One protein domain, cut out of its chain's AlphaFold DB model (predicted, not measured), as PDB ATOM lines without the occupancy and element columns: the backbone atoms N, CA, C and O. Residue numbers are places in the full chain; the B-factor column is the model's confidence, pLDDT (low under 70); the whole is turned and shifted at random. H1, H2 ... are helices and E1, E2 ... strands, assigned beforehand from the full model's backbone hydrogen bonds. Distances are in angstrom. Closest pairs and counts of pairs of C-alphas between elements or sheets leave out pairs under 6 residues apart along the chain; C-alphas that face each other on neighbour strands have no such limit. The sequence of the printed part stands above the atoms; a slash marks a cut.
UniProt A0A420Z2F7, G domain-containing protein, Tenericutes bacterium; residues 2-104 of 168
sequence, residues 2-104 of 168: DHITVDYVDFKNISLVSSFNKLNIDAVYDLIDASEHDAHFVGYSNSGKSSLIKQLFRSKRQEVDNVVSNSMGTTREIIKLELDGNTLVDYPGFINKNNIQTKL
ATOM      1  N   ASP A   2      42.130   0.939  13.561       35.31
ATOM      2  CA  ASP A   2      41.909  -0.453  13.193       35.31
ATOM      3  C   ASP A   2      43.056  -0.896  12.293       35.31
ATOM      4  O   ASP A   2      43.259  -0.373  11.195       35.31
ATOM      5  N   HIS A   3      43.868  -1.810  12.815       38.81
ATOM      6  CA  HIS A   3      44.890  -2.491  12.048       38.81
ATOM      7  C   HIS A   3      44.169  -3.389  11.046       38.81
ATOM      8  O   HIS A   3      43.633  -4.430  11.409       38.81
ATOM      9  N   ILE A   4      44.123  -2.966   9.784       39.62
ATOM     10  CA  ILE A   4      43.781  -3.866   8.688       39.62
ATOM     11  C   ILE A   4      44.943  -4.852   8.583       39.62
ATOM     12  O   ILE A   4      45.997  -4.537   8.028       39.62
ATOM     13  N   THR A   5      44.771  -6.027   9.177       40.25
ATOM     14  CA  THR A   5      45.609  -7.190   8.911       40.25
ATOM     15  C   THR A   5      45.349  -7.574   7.459       40.25
ATOM     16  O   THR A   5      44.238  -7.953   7.101       40.25
ATOM     17  N   VAL A   6      46.337  -7.387   6.586       53.94
ATOM     18  CA  VAL A   6      46.273  -7.953   5.239       53.94
ATOM     19  C   VAL A   6      46.525  -9.444   5.413       53.94
ATOM     20  O   VAL A   6      47.657  -9.842   5.684       53.94
ATOM     21  N   ASP A   7      45.467 -10.246   5.335       57.09
ATOM     22  CA  ASP A   7      45.589 -11.698   5.296       57.09
ATOM     23  C   ASP A   7      46.524 -12.078   4.140       57.09
ATOM     24  O   ASP A   7      46.352 -11.630   3.002       57.09
ATOM     25  N   TYR A   8      47.561 -12.862   4.438       60.75
ATOM     26  CA  TYR A   8      48.445 -13.405   3.415       60.75
ATOM     27  C   TYR A   8      47.615 -14.301   2.493       60.75
ATOM     28  O   TYR A   8      47.086 -15.326   2.917       60.75
ATOM     29  N   VAL A   9      47.503 -13.915   1.225       72.00
ATOM     30  CA  VAL A   9      46.961 -14.792   0.187       72.00
ATOM     31  C   VAL A   9      48.010 -15.863  -0.090       72.00
ATOM     32  O   VAL A   9      49.110 -15.544  -0.541       72.00
ATOM     33  N   ASP A  10      47.682 -17.123   0.191       84.25
ATOM     34  CA  ASP A  10      48.530 -18.250  -0.190       84.25
ATOM     35  C   ASP A  10      48.383 -18.507  -1.697       84.25
ATOM     36  O   ASP A  10      47.308 -18.854  -2.199       84.25
ATOM     37  N   PHE A  11      49.457 -18.261  -2.446       87.69
ATOM     38  CA  PHE A  11      49.465 -18.422  -3.894       87.69
ATOM     39  C   PHE A  11      49.789 -19.871  -4.253       87.69
ATOM     40  O   PHE A  11      50.919 -20.320  -4.086       87.69
ATOM     41  N   LYS A  12      48.830 -20.582  -4.861       88.06
ATOM     42  CA  LYS A  12      49.068 -21.933  -5.407       88.06
ATOM     43  C   LYS A  12      50.149 -21.956  -6.495       88.06
ATOM     44  O   LYS A  12      50.844 -22.955  -6.654       88.06
ATOM     45  N   ASN A  13      50.261 -20.880  -7.275       88.75
ATOM     46  CA  ASN A  13      51.254 -20.731  -8.335       88.75
ATOM     47  C   ASN A  13      51.585 -19.248  -8.562       88.75
ATOM     48  O   ASN A  13      50.711 -18.389  -8.443       88.75
ATOM     49  N   ILE A  14      52.838 -18.962  -8.926       91.75
ATOM     50  CA  ILE A  14      53.287 -17.645  -9.388       91.75
ATOM     51  C   ILE A  14      53.913 -17.824 -10.771       91.75
ATOM     52  O   ILE A  14      54.894 -18.550 -10.921       91.75
ATOM     53  N   SER A  15      53.362 -17.132 -11.767       91.62
ATOM     54  CA  SER A  15      53.807 -17.200 -13.160       91.62
ATOM     55  C   SER A  15      54.224 -15.824 -13.678       91.62
ATOM     56  O   SER A  15      53.527 -14.829 -13.484       91.62
ATOM     57  N   LEU A  16      55.362 -15.770 -14.376       95.31
ATOM     58  CA  LEU A  16      55.811 -14.590 -15.120       95.31
ATOM     59  C   LEU A  16      55.345 -14.706 -16.567       95.31
ATOM     60  O   LEU A  16      55.666 -15.683 -17.237       95.31
ATOM     61  N   VAL A  17      54.606 -13.714 -17.054       95.81
ATOM     62  CA  VAL A  17      53.902 -13.791 -18.343       95.81
ATOM     63  C   VAL A  17      54.076 -12.485 -19.107       95.81
ATOM     64  O   VAL A  17      54.110 -11.406 -18.516       95.81
ATOM     65  N   SER A  18      54.155 -12.564 -20.436       94.69
ATOM     66  CA  SER A  18      54.113 -11.381 -21.298       94.69
ATOM     67  C   SER A  18      53.130 -11.586 -22.438       94.69
ATOM     68  O   SER A  18      53.415 -12.324 -23.376       94.69
ATOM     69  N   SER A  19      52.000 -10.877 -22.414       93.44
ATOM     70  CA  SER A  19      51.052 -10.884 -23.537       93.44
ATOM     71  C   SER A  19      51.664 -10.307 -24.815       93.44
ATOM     72  O   SER A  19      51.336 -10.751 -25.908       93.44
ATOM     73  N   PHE A  20      52.567  -9.331 -24.684       91.06
ATOM     74  CA  PHE A  20      53.206  -8.680 -25.827       91.06
ATOM     75  C   PHE A  20      54.264  -9.581 -26.476       91.06
ATOM     76  O   PHE A  20      54.204  -9.832 -27.677       91.06
ATOM     77  N   ASN A  21      55.183 -10.130 -25.673       93.50
ATOM     78  CA  ASN A  21      56.229 -11.038 -26.160       93.50
ATOM     79  C   ASN A  21      55.744 -12.490 -26.305       93.50
ATOM     80  O   ASN A  21      56.525 -13.355 -26.686       93.50
ATOM     81  N   LYS A  22      54.471 -12.762 -25.984       94.69
ATOM     82  CA  LYS A  22      53.849 -14.096 -25.976       94.69
ATOM     83  C   LYS A  22      54.578 -15.102 -25.075       94.69
ATOM     84  O   LYS A  22      54.561 -16.302 -25.328       94.69
ATOM     85  N   LEU A  23      55.216 -14.610 -24.016       96.31
ATOM     86  CA  LEU A  23      55.972 -15.436 -23.080       96.31
ATOM     87  C   LEU A  23      55.020 -16.127 -22.103       96.31
ATOM     88  O   LEU A  23      54.212 -15.444 -21.471       96.31
ATOM     89  N   ASN A  24      55.170 -17.446 -21.953       96.19
ATOM     90  CA  ASN A  24      54.451 -18.294 -20.993       96.19
ATOM     91  C   ASN A  24      52.916 -18.250 -21.106       96.19
ATOM     92  O   ASN A  24      52.219 -18.566 -20.149       96.19
ATOM     93  N   ILE A  25      52.378 -17.872 -22.268       96.50
ATOM     94  CA  ILE A  25      50.925 -17.830 -22.491       96.50
ATOM     95  C   ILE A  25      50.331 -19.238 -22.466       96.50
ATOM     96  O   ILE A  25      49.316 -19.446 -21.810       96.50
ATOM     97  N   ASP A  26      50.990 -20.198 -23.114       94.12
ATOM     98  CA  ASP A  26      50.518 -21.585 -23.143       94.12
ATOM     99  C   ASP A  26      50.561 -22.212 -21.746       94.12
ATOM    100  O   ASP A  26      49.598 -22.841 -21.342       94.12
ATOM    101  N   ALA A  27      51.584 -21.907 -20.940       94.88
ATOM    102  CA  ALA A  27      51.641 -22.359 -19.549       94.88
ATOM    103  C   ALA A  27      50.478 -21.814 -18.694       94.88
ATOM    104  O   ALA A  27      49.980 -22.512 -17.819       94.88
ATOM    105  N   VAL A  28      50.026 -20.576 -18.939       95.94
ATOM    106  CA  VAL A  28      48.817 -20.040 -18.285       95.94
ATOM    107  C   VAL A  28      47.570 -20.763 -18.777       95.94
ATOM    108  O   VAL A  28      46.697 -21.065 -17.970       95.94
ATOM    109  N   TYR A  29      47.478 -21.034 -20.080       95.94
ATOM    110  CA  TYR A  29      46.363 -21.797 -20.631       95.94
ATOM    111  C   TYR A  29      46.301 -23.204 -20.029       95.94
ATOM    112  O   TYR A  29      45.234 -23.608 -19.596       95.94
ATOM    113  N   ASP A  30      47.421 -23.918 -19.936       95.44
ATOM    114  CA  ASP A  30      47.460 -25.285 -19.407       95.44
ATOM    115  C   ASP A  30      46.972 -25.344 -17.948       95.44
ATOM    116  O   ASP A  30      46.345 -26.316 -17.535       95.44
ATOM    117  N   LEU A  31      47.207 -24.282 -17.164       94.94
ATOM    118  CA  LEU A  31      46.653 -24.148 -15.811       94.94
ATOM    119  C   LEU A  31      45.134 -23.929 -15.805       94.94
ATOM    120  O   LEU A  31      44.470 -24.368 -14.868       94.94
ATOM    121  N   ILE A  32      44.601 -23.222 -16.804       95.56
ATOM    122  CA  ILE A  32      43.157 -23.017 -16.978       95.56
ATOM    123  C   ILE A  32      42.506 -24.329 -17.426       95.56
ATOM    124  O   ILE A  32      41.527 -24.743 -16.827       95.56
ATOM    125  N   ASP A  33      43.092 -25.006 -18.410       96.25
ATOM    126  CA  ASP A  33      42.581 -26.246 -19.006       96.25
ATOM    127  C   ASP A  33      42.596 -27.429 -18.026       96.25
ATOM    128  O   ASP A  33      41.729 -28.295 -18.059       96.25
ATOM    129  N   ALA A  34      43.567 -27.455 -17.107       95.50
ATOM    130  CA  ALA A  34      43.633 -28.450 -16.039       95.50
ATOM    131  C   ALA A  34      42.673 -28.165 -14.863       95.50
ATOM    132  O   ALA A  34      42.638 -28.940 -13.903       95.50
ATOM    133  N   SER A  35      41.948 -27.041 -14.879       93.56
ATOM    134  CA  SER A  35      41.019 -26.642 -13.822       93.56
ATOM    135  C   SER A  35      39.590 -27.069 -14.159       93.56
ATOM    136  O   SER A  35      39.057 -26.727 -15.202       93.56
ATOM    137  N   GLU A  36      38.908 -27.708 -13.208       93.88
ATOM    138  CA  GLU A  36      37.468 -28.029 -13.294       93.88
ATOM    139  C   GLU A  36      36.558 -26.808 -13.010       93.88
ATOM    140  O   GLU A  36      35.347 -26.932 -12.821       93.88
ATOM    141  N   HIS A  37      37.144 -25.618 -12.872       94.81
ATOM    142  CA  HIS A  37      36.457 -24.389 -12.482       94.81
ATOM    143  C   HIS A  37      36.732 -23.259 -13.467       94.81
ATOM    144  O   HIS A  37      37.847 -23.145 -13.979       94.81
ATOM    145  N   ASP A  38      35.745 -22.372 -13.608       96.06
ATOM    146  CA  ASP A  38      35.854 -21.114 -14.344       96.06
ATOM    147  C   ASP A  38      37.104 -20.313 -13.922       96.06
ATOM    148  O   ASP A  38      37.434 -20.177 -12.738       96.06
ATOM    149  N   ALA A  39      37.791 -19.721 -14.899       96.12
ATOM    150  CA  ALA A  39      38.966 -18.890 -14.674       96.12
ATOM    151  C   ALA A  39      38.573 -17.416 -14.503       96.12
ATOM    152  O   ALA A  39      38.217 -16.729 -15.462       96.12
ATOM    153  N   HIS A  40      38.678 -16.893 -13.280       94.25
ATOM    154  CA  HIS A  40      38.323 -15.507 -12.954       94.25
ATOM    155  C   HIS A  40      39.549 -14.578 -13.002       94.25
ATOM    156  O   HIS A  40      40.483 -14.708 -12.209       94.25
ATOM    157  N   PHE A  41      39.530 -13.586 -13.892       93.12
ATOM    158  CA  PHE A  41      40.597 -12.597 -14.045       93.12
ATOM    159  C   PHE A  41      40.289 -11.349 -13.219       93.12
ATOM    160  O   PHE A  41      39.437 -10.534 -13.570       93.12
ATOM    161  N   VAL A  42      41.034 -11.169 -12.129       92.19
ATOM    162  CA  VAL A  42      40.902 -10.032 -11.207       92.19
ATOM    163  C   VAL A  42      42.212  -9.256 -11.105       92.19
ATOM    164  O   VAL A  42      43.299  -9.797 -11.292       92.19
ATOM    165  N   GLY A  43      42.132  -7.954 -10.829       89.69
ATOM    166  CA  GLY A  43      43.320  -7.114 -10.658       89.69
ATOM    167  C   GLY A  43      43.089  -5.662 -11.044       89.69
ATOM    168  O   GLY A  43      42.048  -5.305 -11.597       89.69
ATOM    169  N   TYR A  44      44.070  -4.807 -10.761       88.62
ATOM    170  CA  TYR A  44      43.961  -3.370 -11.011       88.62
ATOM    171  C   TYR A  44      43.707  -3.027 -12.490       88.62
ATOM    172  O   TYR A  44      44.009  -3.789 -13.413       88.62
ATOM    173  N   SER A  45      43.131  -1.851 -12.725       84.31
ATOM    174  CA  SER A  45      43.117  -1.241 -14.057       84.31
ATOM    175  C   SER A  45      44.555  -1.025 -14.556       84.31
ATOM    176  O   SER A  45      45.449  -0.757 -13.756       84.31
ATOM    177  N   ASN A  46      44.782  -1.176 -15.866       83.38
ATOM    178  CA  ASN A  46      46.106  -1.137 -16.513       83.38
ATOM    179  C   ASN A  46      47.115  -2.236 -16.106       83.38
ATOM    180  O   ASN A  46      48.277  -2.158 -16.490       83.38
ATOM    181  N   SER A  47      46.706  -3.302 -15.409       87.62
ATOM    182  CA  SER A  47      47.624  -4.412 -15.081       87.62
ATOM    183  C   SER A  47      47.897  -5.386 -16.238       87.62
ATOM    184  O   SER A  47      48.744  -6.261 -16.109       87.62
ATOM    185  N   GLY A  48      47.174  -5.265 -17.359       89.69
ATOM    186  CA  GLY A  48      47.337  -6.134 -18.532       89.69
ATOM    187  C   GLY A  48      46.349  -7.303 -18.651       89.69
ATOM    188  O   GLY A  48      46.499  -8.095 -19.574       89.69
ATOM    189  N   LYS A  49      45.313  -7.396 -17.797       91.75
ATOM    190  CA  LYS A  49      44.303  -8.486 -17.828       91.75
ATOM    191  C   LYS A  49      43.705  -8.731 -19.214       91.75
ATOM    192  O   LYS A  49      43.858  -9.811 -19.771       91.75
ATOM    193  N   SER A  50      43.101  -7.709 -19.820       88.19
ATOM    194  CA  SER A  50      42.457  -7.856 -21.129       88.19
ATOM    195  C   SER A  50      43.469  -8.164 -22.239       88.19
ATOM    196  O   SER A  50      43.128  -8.822 -23.218       88.19
ATOM    197  N   SER A  51      44.725  -7.722 -22.101       91.44
ATOM    198  CA  SER A  51      45.807  -8.105 -23.019       91.44
ATOM    199  C   SER A  51      46.166  -9.584 -22.880       91.44
ATOM    200  O   SER A  51      46.393 -10.239 -23.892       91.44
ATOM    201  N   LEU A  52      46.182 -10.118 -21.654       94.31
ATOM    202  CA  LEU A  52      46.409 -11.536 -21.389       94.31
ATOM    203  C   LEU A  52      45.284 -12.399 -21.957       94.31
ATOM    204  O   LEU A  52      45.576 -13.305 -22.729       94.31
ATOM    205  N   ILE A  53      44.024 -12.059 -21.677       93.81
ATOM    206  CA  ILE A  53      42.852 -12.766 -22.221       93.81
ATOM    207  C   ILE A  53      42.890 -12.769 -23.752       93.81
ATOM    208  O   ILE A  53      42.848 -13.828 -24.372       93.81
ATOM    209  N   LYS A  54      43.083 -11.604 -24.384       91.81
ATOM    210  CA  LYS A  54      43.213 -11.523 -25.849       91.81
ATOM    211  C   LYS A  54      44.349 -12.379 -26.392       91.81
ATOM    212  O   LYS A  54      44.236 -12.931 -27.484       91.81
ATOM    213  N   GLN A  55      45.450 -12.479 -25.654       94.50
ATOM    214  CA  GLN A  55      46.584 -13.279 -26.081       94.50
ATOM    215  C   GLN A  55      46.356 -14.790 -25.902       94.50
ATOM    216  O   GLN A  55      46.858 -15.541 -26.736       94.50
ATOM    217  N   LEU A  56      45.581 -15.222 -24.902       95.19
ATOM    218  CA  LEU A  56      45.162 -16.620 -24.718       95.19
ATOM    219  C   LEU A  56      44.306 -17.108 -25.897       95.19
ATOM    220  O   LEU A  56      44.611 -18.119 -26.517       95.19
ATOM    221  N   PHE A  57      43.304 -16.333 -26.305       94.06
ATOM    222  CA  PHE A  57      42.503 -16.663 -27.491       94.06
ATOM    223  C   PHE A  57      43.344 -16.721 -28.769       94.06
ATOM    224  O   PHE A  57      43.242 -17.659 -29.562       94.06
ATOM    225  N   ARG A  58      44.250 -15.749 -28.947       92.31
ATOM    226  CA  ARG A  58      45.175 -15.734 -30.087       92.31
ATOM    227  C   ARG A  58      46.098 -16.951 -30.113       92.31
ATOM    228  O   ARG A  58      46.397 -17.419 -31.210       92.31
ATOM    229  N   SER A  59      46.575 -17.453 -28.967       93.00
ATOM    230  CA  SER A  59      47.427 -18.655 -28.947       93.00
ATOM    231  C   SER A  59      46.656 -19.908 -29.373       93.00
ATOM    232  O   SER A  59      47.230 -20.775 -30.029       93.00
ATOM    233  N   LYS A  60      45.338 -19.939 -29.139       92.75
ATOM    234  CA  LYS A  60      44.421 -20.996 -29.596       92.75
ATOM    235  C   LYS A  60      43.785 -20.756 -30.962       92.75
ATOM    236  O   LYS A  60      42.948 -21.537 -31.398       92.75
ATOM    237  N   ARG A  61      44.217 -19.714 -31.684       90.44
ATOM    238  CA  ARG A  61      43.670 -19.334 -33.004       90.44
ATOM    239  C   ARG A  61      42.153 -19.096 -32.980       90.44
ATOM    240  O   ARG A  61      41.500 -19.250 -34.008       90.44
ATOM    241  N   GLN A  62      41.616 -18.704 -31.828       87.62
ATOM    242  CA  GLN A  62      40.229 -18.290 -31.675       87.62
ATOM    243  C   GLN A  62      40.131 -16.764 -31.739       87.62
ATOM    244  O   GLN A  62      41.041 -16.044 -31.307       87.62
ATOM    245  N   GLU A  63      39.030 -16.257 -32.287       80.12
ATOM    246  CA  GLU A  63      38.730 -14.830 -32.234       80.12
ATOM    247  C   GLU A  63      38.110 -14.484 -30.882       80.12
ATOM    248  O   GLU A  63      37.246 -15.191 -30.371       80.12
ATOM    249  N   VAL A  64      38.565 -13.380 -30.295       75.38
ATOM    250  CA  VAL A  64      37.878 -12.776 -29.156       75.38
ATOM    251  C   VAL A  64      36.785 -11.894 -29.713       75.38
ATOM    252  O   VAL A  64      37.098 -10.945 -30.436       75.38
ATOM    253  N   ASP A  65      35.540 -12.163 -29.330       62.97
ATOM    254  CA  ASP A  65      34.445 -11.243 -29.601       62.97
ATOM    255  C   ASP A  65      34.841  -9.824 -29.168       62.97
ATOM    256  O   ASP A  65      35.381  -9.599 -28.079       62.97
ATOM    257  N   ASN A  66      34.565  -8.842 -30.031       52.69
ATOM    258  CA  ASN A  66      34.974  -7.439 -29.872       52.69
ATOM    259  C   ASN A  66      34.477  -6.766 -28.570       52.69
ATOM    260  O   ASN A  66      34.820  -5.613 -28.304       52.69
ATOM    261  N   VAL A  67      33.725  -7.481 -27.731       52.56
ATOM    262  CA  VAL A  67      33.348  -7.117 -26.359       52.56
ATOM    263  C   VAL A  67      34.579  -6.909 -25.453       52.56
ATOM    264  O   VAL A  67      34.511  -6.135 -24.506       52.56
ATOM    265  N   VAL A  68      35.747  -7.491 -25.771       53.69
ATOM    266  CA  VAL A  68      37.013  -7.278 -25.013       53.69
ATOM    267  C   VAL A  68      37.793  -6.024 -25.486       53.69
ATOM    268  O   VAL A  68      38.990  -5.833 -25.214       53.69
ATOM    269  N   SER A  69      37.128  -5.137 -26.227       46.19
ATOM    270  CA  SER A  69      37.611  -3.802 -26.603       46.19
ATOM    271  C   SER A  69      36.877  -2.763 -25.732       46.19
ATOM    272  O   SER A  69      35.693  -2.903 -25.482       46.19
ATOM    273  N   ASN A  70      37.462  -1.706 -25.175       42.41
ATOM    274  CA  ASN A  70      38.701  -1.001 -25.455       42.41
ATOM    275  C   ASN A  70      39.011  -0.055 -24.274       42.41
ATOM    276  O   ASN A  70      38.116   0.346 -23.537       42.41
ATOM    277  N   SER A  71      40.255   0.427 -24.233       38.19
ATOM    278  CA  SER A  71      40.690   1.697 -23.625       38.19
ATOM    279  C   SER A  71      40.805   1.797 -22.097       38.19
ATOM    280  O   SER A  71      40.032   1.240 -21.322       38.19
ATOM    281  N   MET A  72      41.848   2.524 -21.685       40.44
ATOM    282  CA  MET A  72      42.122   2.970 -20.322       40.44
ATOM    283  C   MET A  72      40.822   3.288 -19.562       40.44
ATOM    284  O   MET A  72      40.137   4.254 -19.879       40.44
ATOM    285  N   GLY A  73      40.502   2.498 -18.536       42.41
ATOM    286  CA  GLY A  73      39.544   2.907 -17.508       42.41
ATOM    287  C   GLY A  73      38.138   2.302 -17.505       42.41
ATOM    288  O   GLY A  73      37.425   2.609 -16.554       42.41
ATOM    289  N   THR A  74      37.704   1.430 -18.425       44.53
ATOM    290  CA  THR A  74      36.358   0.819 -18.286       44.53
ATOM    291  C   THR A  74      36.213  -0.591 -18.869       44.53
ATOM    292  O   THR A  74      36.037  -0.744 -20.072       44.53
ATOM    293  N   THR A  75      36.100  -1.595 -17.997       51.62
ATOM    294  CA  THR A  75      35.104  -2.668 -18.170       51.62
ATOM    295  C   THR A  75      34.088  -2.406 -17.063       51.62
ATOM    296  O   THR A  75      34.462  -2.464 -15.896       51.62
ATOM    297  N   ARG A  76      32.867  -1.954 -17.372       53.59
ATOM    298  CA  ARG A  76      31.847  -1.653 -16.340       53.59
ATOM    299  C   ARG A  76      31.025  -2.880 -15.941       53.59
ATOM    300  O   ARG A  76      30.338  -2.836 -14.928       53.59
ATOM    301  N   GLU A  77      31.144  -3.965 -16.697       70.31
ATOM    302  CA  GLU A  77      30.370  -5.192 -16.534       70.31
ATOM    303  C   GLU A  77      31.306  -6.403 -16.543       70.31
ATOM    304  O   GLU A  77      32.397  -6.352 -17.107       70.31
ATOM    305  N   ILE A  78      30.902  -7.476 -15.865       84.06
ATOM    306  CA  ILE A  78      31.631  -8.748 -15.882       84.06
ATOM    307  C   ILE A  78      31.420  -9.384 -17.256       84.06
ATOM    308  O   ILE A  78      30.276  -9.559 -17.675       84.06
ATOM    309  N   ILE A  79      32.505  -9.753 -17.936       87.00
ATOM    310  CA  ILE A  79      32.444 -10.404 -19.250       87.00
ATOM    311  C   ILE A  79      32.747 -11.888 -19.061       87.00
ATOM    312  O   ILE A  79      33.762 -12.237 -18.462       87.00
ATOM    313  N   LYS A  80      31.880 -12.756 -19.584       90.19
ATOM    314  CA  LYS A  80      32.129 -14.198 -19.681       90.19
ATOM    315  C   LYS A  80      32.501 -14.549 -21.115       90.19
ATOM    316  O   LYS A  80      31.847 -14.082 -22.044       90.19
ATOM    317  N   LEU A  81      33.559 -15.328 -21.273       91.88
ATOM    318  CA  LEU A  81      34.150 -15.714 -22.545       91.88
ATOM    319  C   LEU A  81      34.381 -17.224 -22.532       91.88
ATOM    320  O   LEU A  81      34.800 -17.759 -21.513       91.88
ATOM    321  N   GLU A  82      34.169 -17.884 -23.663       93.31
ATOM    322  CA  GLU A  82      34.429 -19.317 -23.817       93.31
ATOM    323  C   GLU A  82      35.705 -19.516 -24.635       93.31
ATOM    324  O   GLU A  82      35.836 -18.942 -25.717       93.31
ATOM    325  N   LEU A  83      36.640 -20.319 -24.125       93.44
ATOM    326  CA  LEU A  83      37.893 -20.658 -24.799       93.44
ATOM    327  C   LEU A  83      38.141 -22.163 -24.700       93.44
ATOM    328  O   LEU A  83      38.441 -22.672 -23.625       93.44
ATOM    329  N   ASP A  84      38.026 -22.869 -25.826       92.69
ATOM    330  CA  ASP A  84      38.225 -24.329 -25.908       92.69
ATOM    331  C   ASP A  84      37.409 -25.123 -24.852       92.69
ATOM    332  O   ASP A  84      37.854 -26.140 -24.335       92.69
ATOM    333  N   GLY A  85      36.192 -24.663 -24.526       92.12
ATOM    334  CA  GLY A  85      35.317 -25.289 -23.520       92.12
ATOM    335  C   GLY A  85      35.569 -24.843 -22.074       92.12
ATOM    336  O   GLY A  85      34.856 -25.288 -21.179       92.12
ATOM    337  N   ASN A  86      36.542 -23.956 -21.853       95.00
ATOM    338  CA  ASN A  86      36.804 -23.324 -20.566       95.00
ATOM    339  C   ASN A  86      36.104 -21.959 -20.475       95.00
ATOM    340  O   ASN A  86      36.271 -21.110 -21.358       95.00
ATOM    341  N   THR A  87      35.427 -21.699 -19.354       95.25
ATOM    342  CA  THR A  87      34.848 -20.384 -19.051       95.25
ATOM    343  C   THR A  87      35.914 -19.439 -18.494       95.25
ATOM    344  O   THR A  87      36.514 -19.693 -17.446       95.25
ATOM    345  N   LEU A  88      36.116 -18.292 -19.135       94.81
ATOM    346  CA  LEU A  88      36.958 -17.198 -18.654       94.81
ATOM    347  C   LEU A  88      36.072 -16.011 -18.259       94.81
ATOM    348  O   LEU A  88      35.249 -15.541 -19.042       94.81
ATOM    349  N   VAL A  89      36.264 -15.486 -17.051       92.69
ATOM    350  CA  VAL A  89      35.470 -14.381 -16.500       92.69
ATOM    351  C   VAL A  89      36.365 -13.160 -16.267       92.69
ATOM    352  O   VAL A  89      37.170 -13.152 -15.336       92.69
ATOM    353  N   ASP A  90      36.236 -12.117 -17.092       90.25
ATOM    354  CA  ASP A  90      36.958 -10.844 -16.926       90.25
ATOM    355  C   ASP A  90      36.188  -9.911 -15.989       90.25
ATOM    356  O   ASP A  90      35.040  -9.538 -16.258       90.25
ATOM    357  N   TYR A  91      36.828  -9.510 -14.891       89.44
ATOM    358  CA  TYR A  91      36.261  -8.540 -13.962       89.44
ATOM    359  C   TYR A  91      36.764  -7.124 -14.256       89.44
ATOM    360  O   TYR A  91      37.951  -6.922 -14.554       89.44
ATOM    361  N   PRO A  92      35.901  -6.108 -14.051       84.94
ATOM    362  CA  PRO A  92      36.307  -4.711 -13.981       84.94
ATOM    363  C   PRO A  92      37.586  -4.508 -13.166       84.94
ATOM    364  O   PRO A  92      37.719  -4.981 -12.037       84.94
ATOM    365  N   GLY A  93      38.546  -3.779 -13.736       85.69
ATOM    366  CA  GLY A  93      39.807  -3.527 -13.053       85.69
ATOM    367  C   GLY A  93      39.643  -2.608 -11.847       85.69
ATOM    368  O   GLY A  93      39.116  -1.504 -11.978       85.69
ATOM    369  N   PHE A  94      40.178  -2.998 -10.687       86.19
ATOM    370  CA  PHE A  94      40.157  -2.137  -9.502       86.19
ATOM    371  C   PHE A  94      40.885  -0.813  -9.778       86.19
ATOM    372  O   PHE A  94      41.996  -0.801 -10.320       86.19
ATOM    373  N   ILE A  95      40.282   0.315  -9.406       84.06
ATOM    374  CA  ILE A  95      40.907   1.633  -9.555       84.06
ATOM    375  C   ILE A  95      41.629   1.977  -8.254       84.06
ATOM    376  O   ILE A  95      41.000   2.186  -7.219       84.06
ATOM    377  N   ASN A  96      42.957   2.079  -8.312       83.69
ATOM    378  CA  ASN A  96      43.756   2.586  -7.202       83.69
ATOM    379  C   ASN A  96      44.015   4.087  -7.388       83.69
ATOM    380  O   ASN A  96      44.862   4.470  -8.191       83.69
ATOM    381  N   LYS A  97      43.322   4.930  -6.611       83.44
ATOM    382  CA  LYS A  97      43.476   6.400  -6.647       83.44
ATOM    383  C   LYS A  97      44.878   6.887  -6.250       83.44
ATOM    384  O   LYS A  97      45.248   8.020  -6.549       83.44
ATOM    385  N   ASN A  98      45.654   6.045  -5.568       86.06
ATOM    386  CA  ASN A  98      47.022   6.356  -5.161       86.06
ATOM    387  C   ASN A  98      48.067   5.934  -6.203       86.06
ATOM    388  O   ASN A  98      49.247   6.218  -6.008       86.06
ATOM    389  N   ASN A  99      47.664   5.284  -7.301       84.38
ATOM    390  CA  ASN A  99      48.576   4.923  -8.379       84.38
ATOM    391  C   ASN A  99      49.116   6.194  -9.060       84.38
ATOM    392  O   ASN A  99      48.361   7.110  -9.376       84.38
ATOM    393  N   ILE A 100      50.425   6.252  -9.314       84.44
ATOM    394  CA  ILE A 100      51.037   7.372 -10.036       84.44
ATOM    395  C   ILE A 100      50.423   7.547 -11.432       84.44
ATOM    396  O   ILE A 100      50.244   8.673 -11.882       84.44
ATOM    397  N   GLN A 101      49.994   6.452 -12.073       84.06
ATOM    398  CA  GLN A 101      49.393   6.499 -13.403       84.06
ATOM    399  C   GLN A 101      48.101   7.323 -13.452       84.06
ATOM    400  O   GLN A 101      47.797   7.908 -14.483       84.06
ATOM    401  N   THR A 102      47.350   7.414 -12.347       83.38
ATOM    402  CA  THR A 102      46.110   8.208 -12.299       83.38
ATOM    403  C   THR A 102      46.363   9.696 -12.063       83.38
ATOM    404  O   THR A 102      45.411  10.469 -12.011       83.38
ATOM    405  N   LYS A 103      47.622  10.098 -11.849       85.94
ATOM    406  CA  LYS A 103      48.032  11.475 -11.534       85.94
ATOM    407  C   LYS A 103      48.859  12.124 -12.647       85.94
ATOM    408  O   LYS A 103      49.193  13.298 -12.529       85.94
ATOM    409  N   LEU A 104      49.224  11.365 -13.676       86.94
ATOM    410  CA  LEU A 104      50.071  11.820 -14.774       86.94
ATOM    411  C   LEU A 104      49.247  12.033 -16.043       86.94
ATOM    412  O   LEU A 104      48.262  11.336 -16.279       86.94
TER     413      LEU A 104
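This is residues 2 to 104 of the 168 residues of the protein "G domain-containing protein" of Tenericutes bacterium (UniProt A0A420Z2F7). Little regular structure is here: a small three-stranded sheet has helices H1 and H2 over one face, about perpendicular to each other, amid long loops, and residues 2 to 12 stick out as a tail. The 103 printed residues hold H1 E1 H2 E2 E3 in order, 33 residues in named elements, class mixed; the mixed sheet runs E1 E3 E2. The whole is only just compact, close to loose: radius of gyration of the C-alphas 15.0 A, spans 46 by 31 by 27 A.

Start at inner strand E3, residues 86 to 90. E1, residues 39 to 41, is parallel to it, with N 39 and O 87 2.8 A apart. E2, residues 79 to 83, is antiparallel and makes a hairpin with E3; N 81 and O 88 are 2.8 A apart. H2, residues 49 to 59, is on the sheet and runs along the strands, height 8.8 A. On the same face, H1, residues 25 to 33, touches H2 at 89 degrees, closest C-alphas Ile 25 and Leu 56, 6.3 A. In both helices every O i to N i+4 pair is within hydrogen-bond range.

Find C-alpha 25 at (50.925, -17.830, -22.491), where H1 begins, 12.4 A long; H2 measures 15.4 A. E3 ends at (36.958, -10.844, -16.926).

The printed part has no cut; the H2 to E2 link is long. pLDDT is under 70 at residues 2 to 8 and 65 to 76.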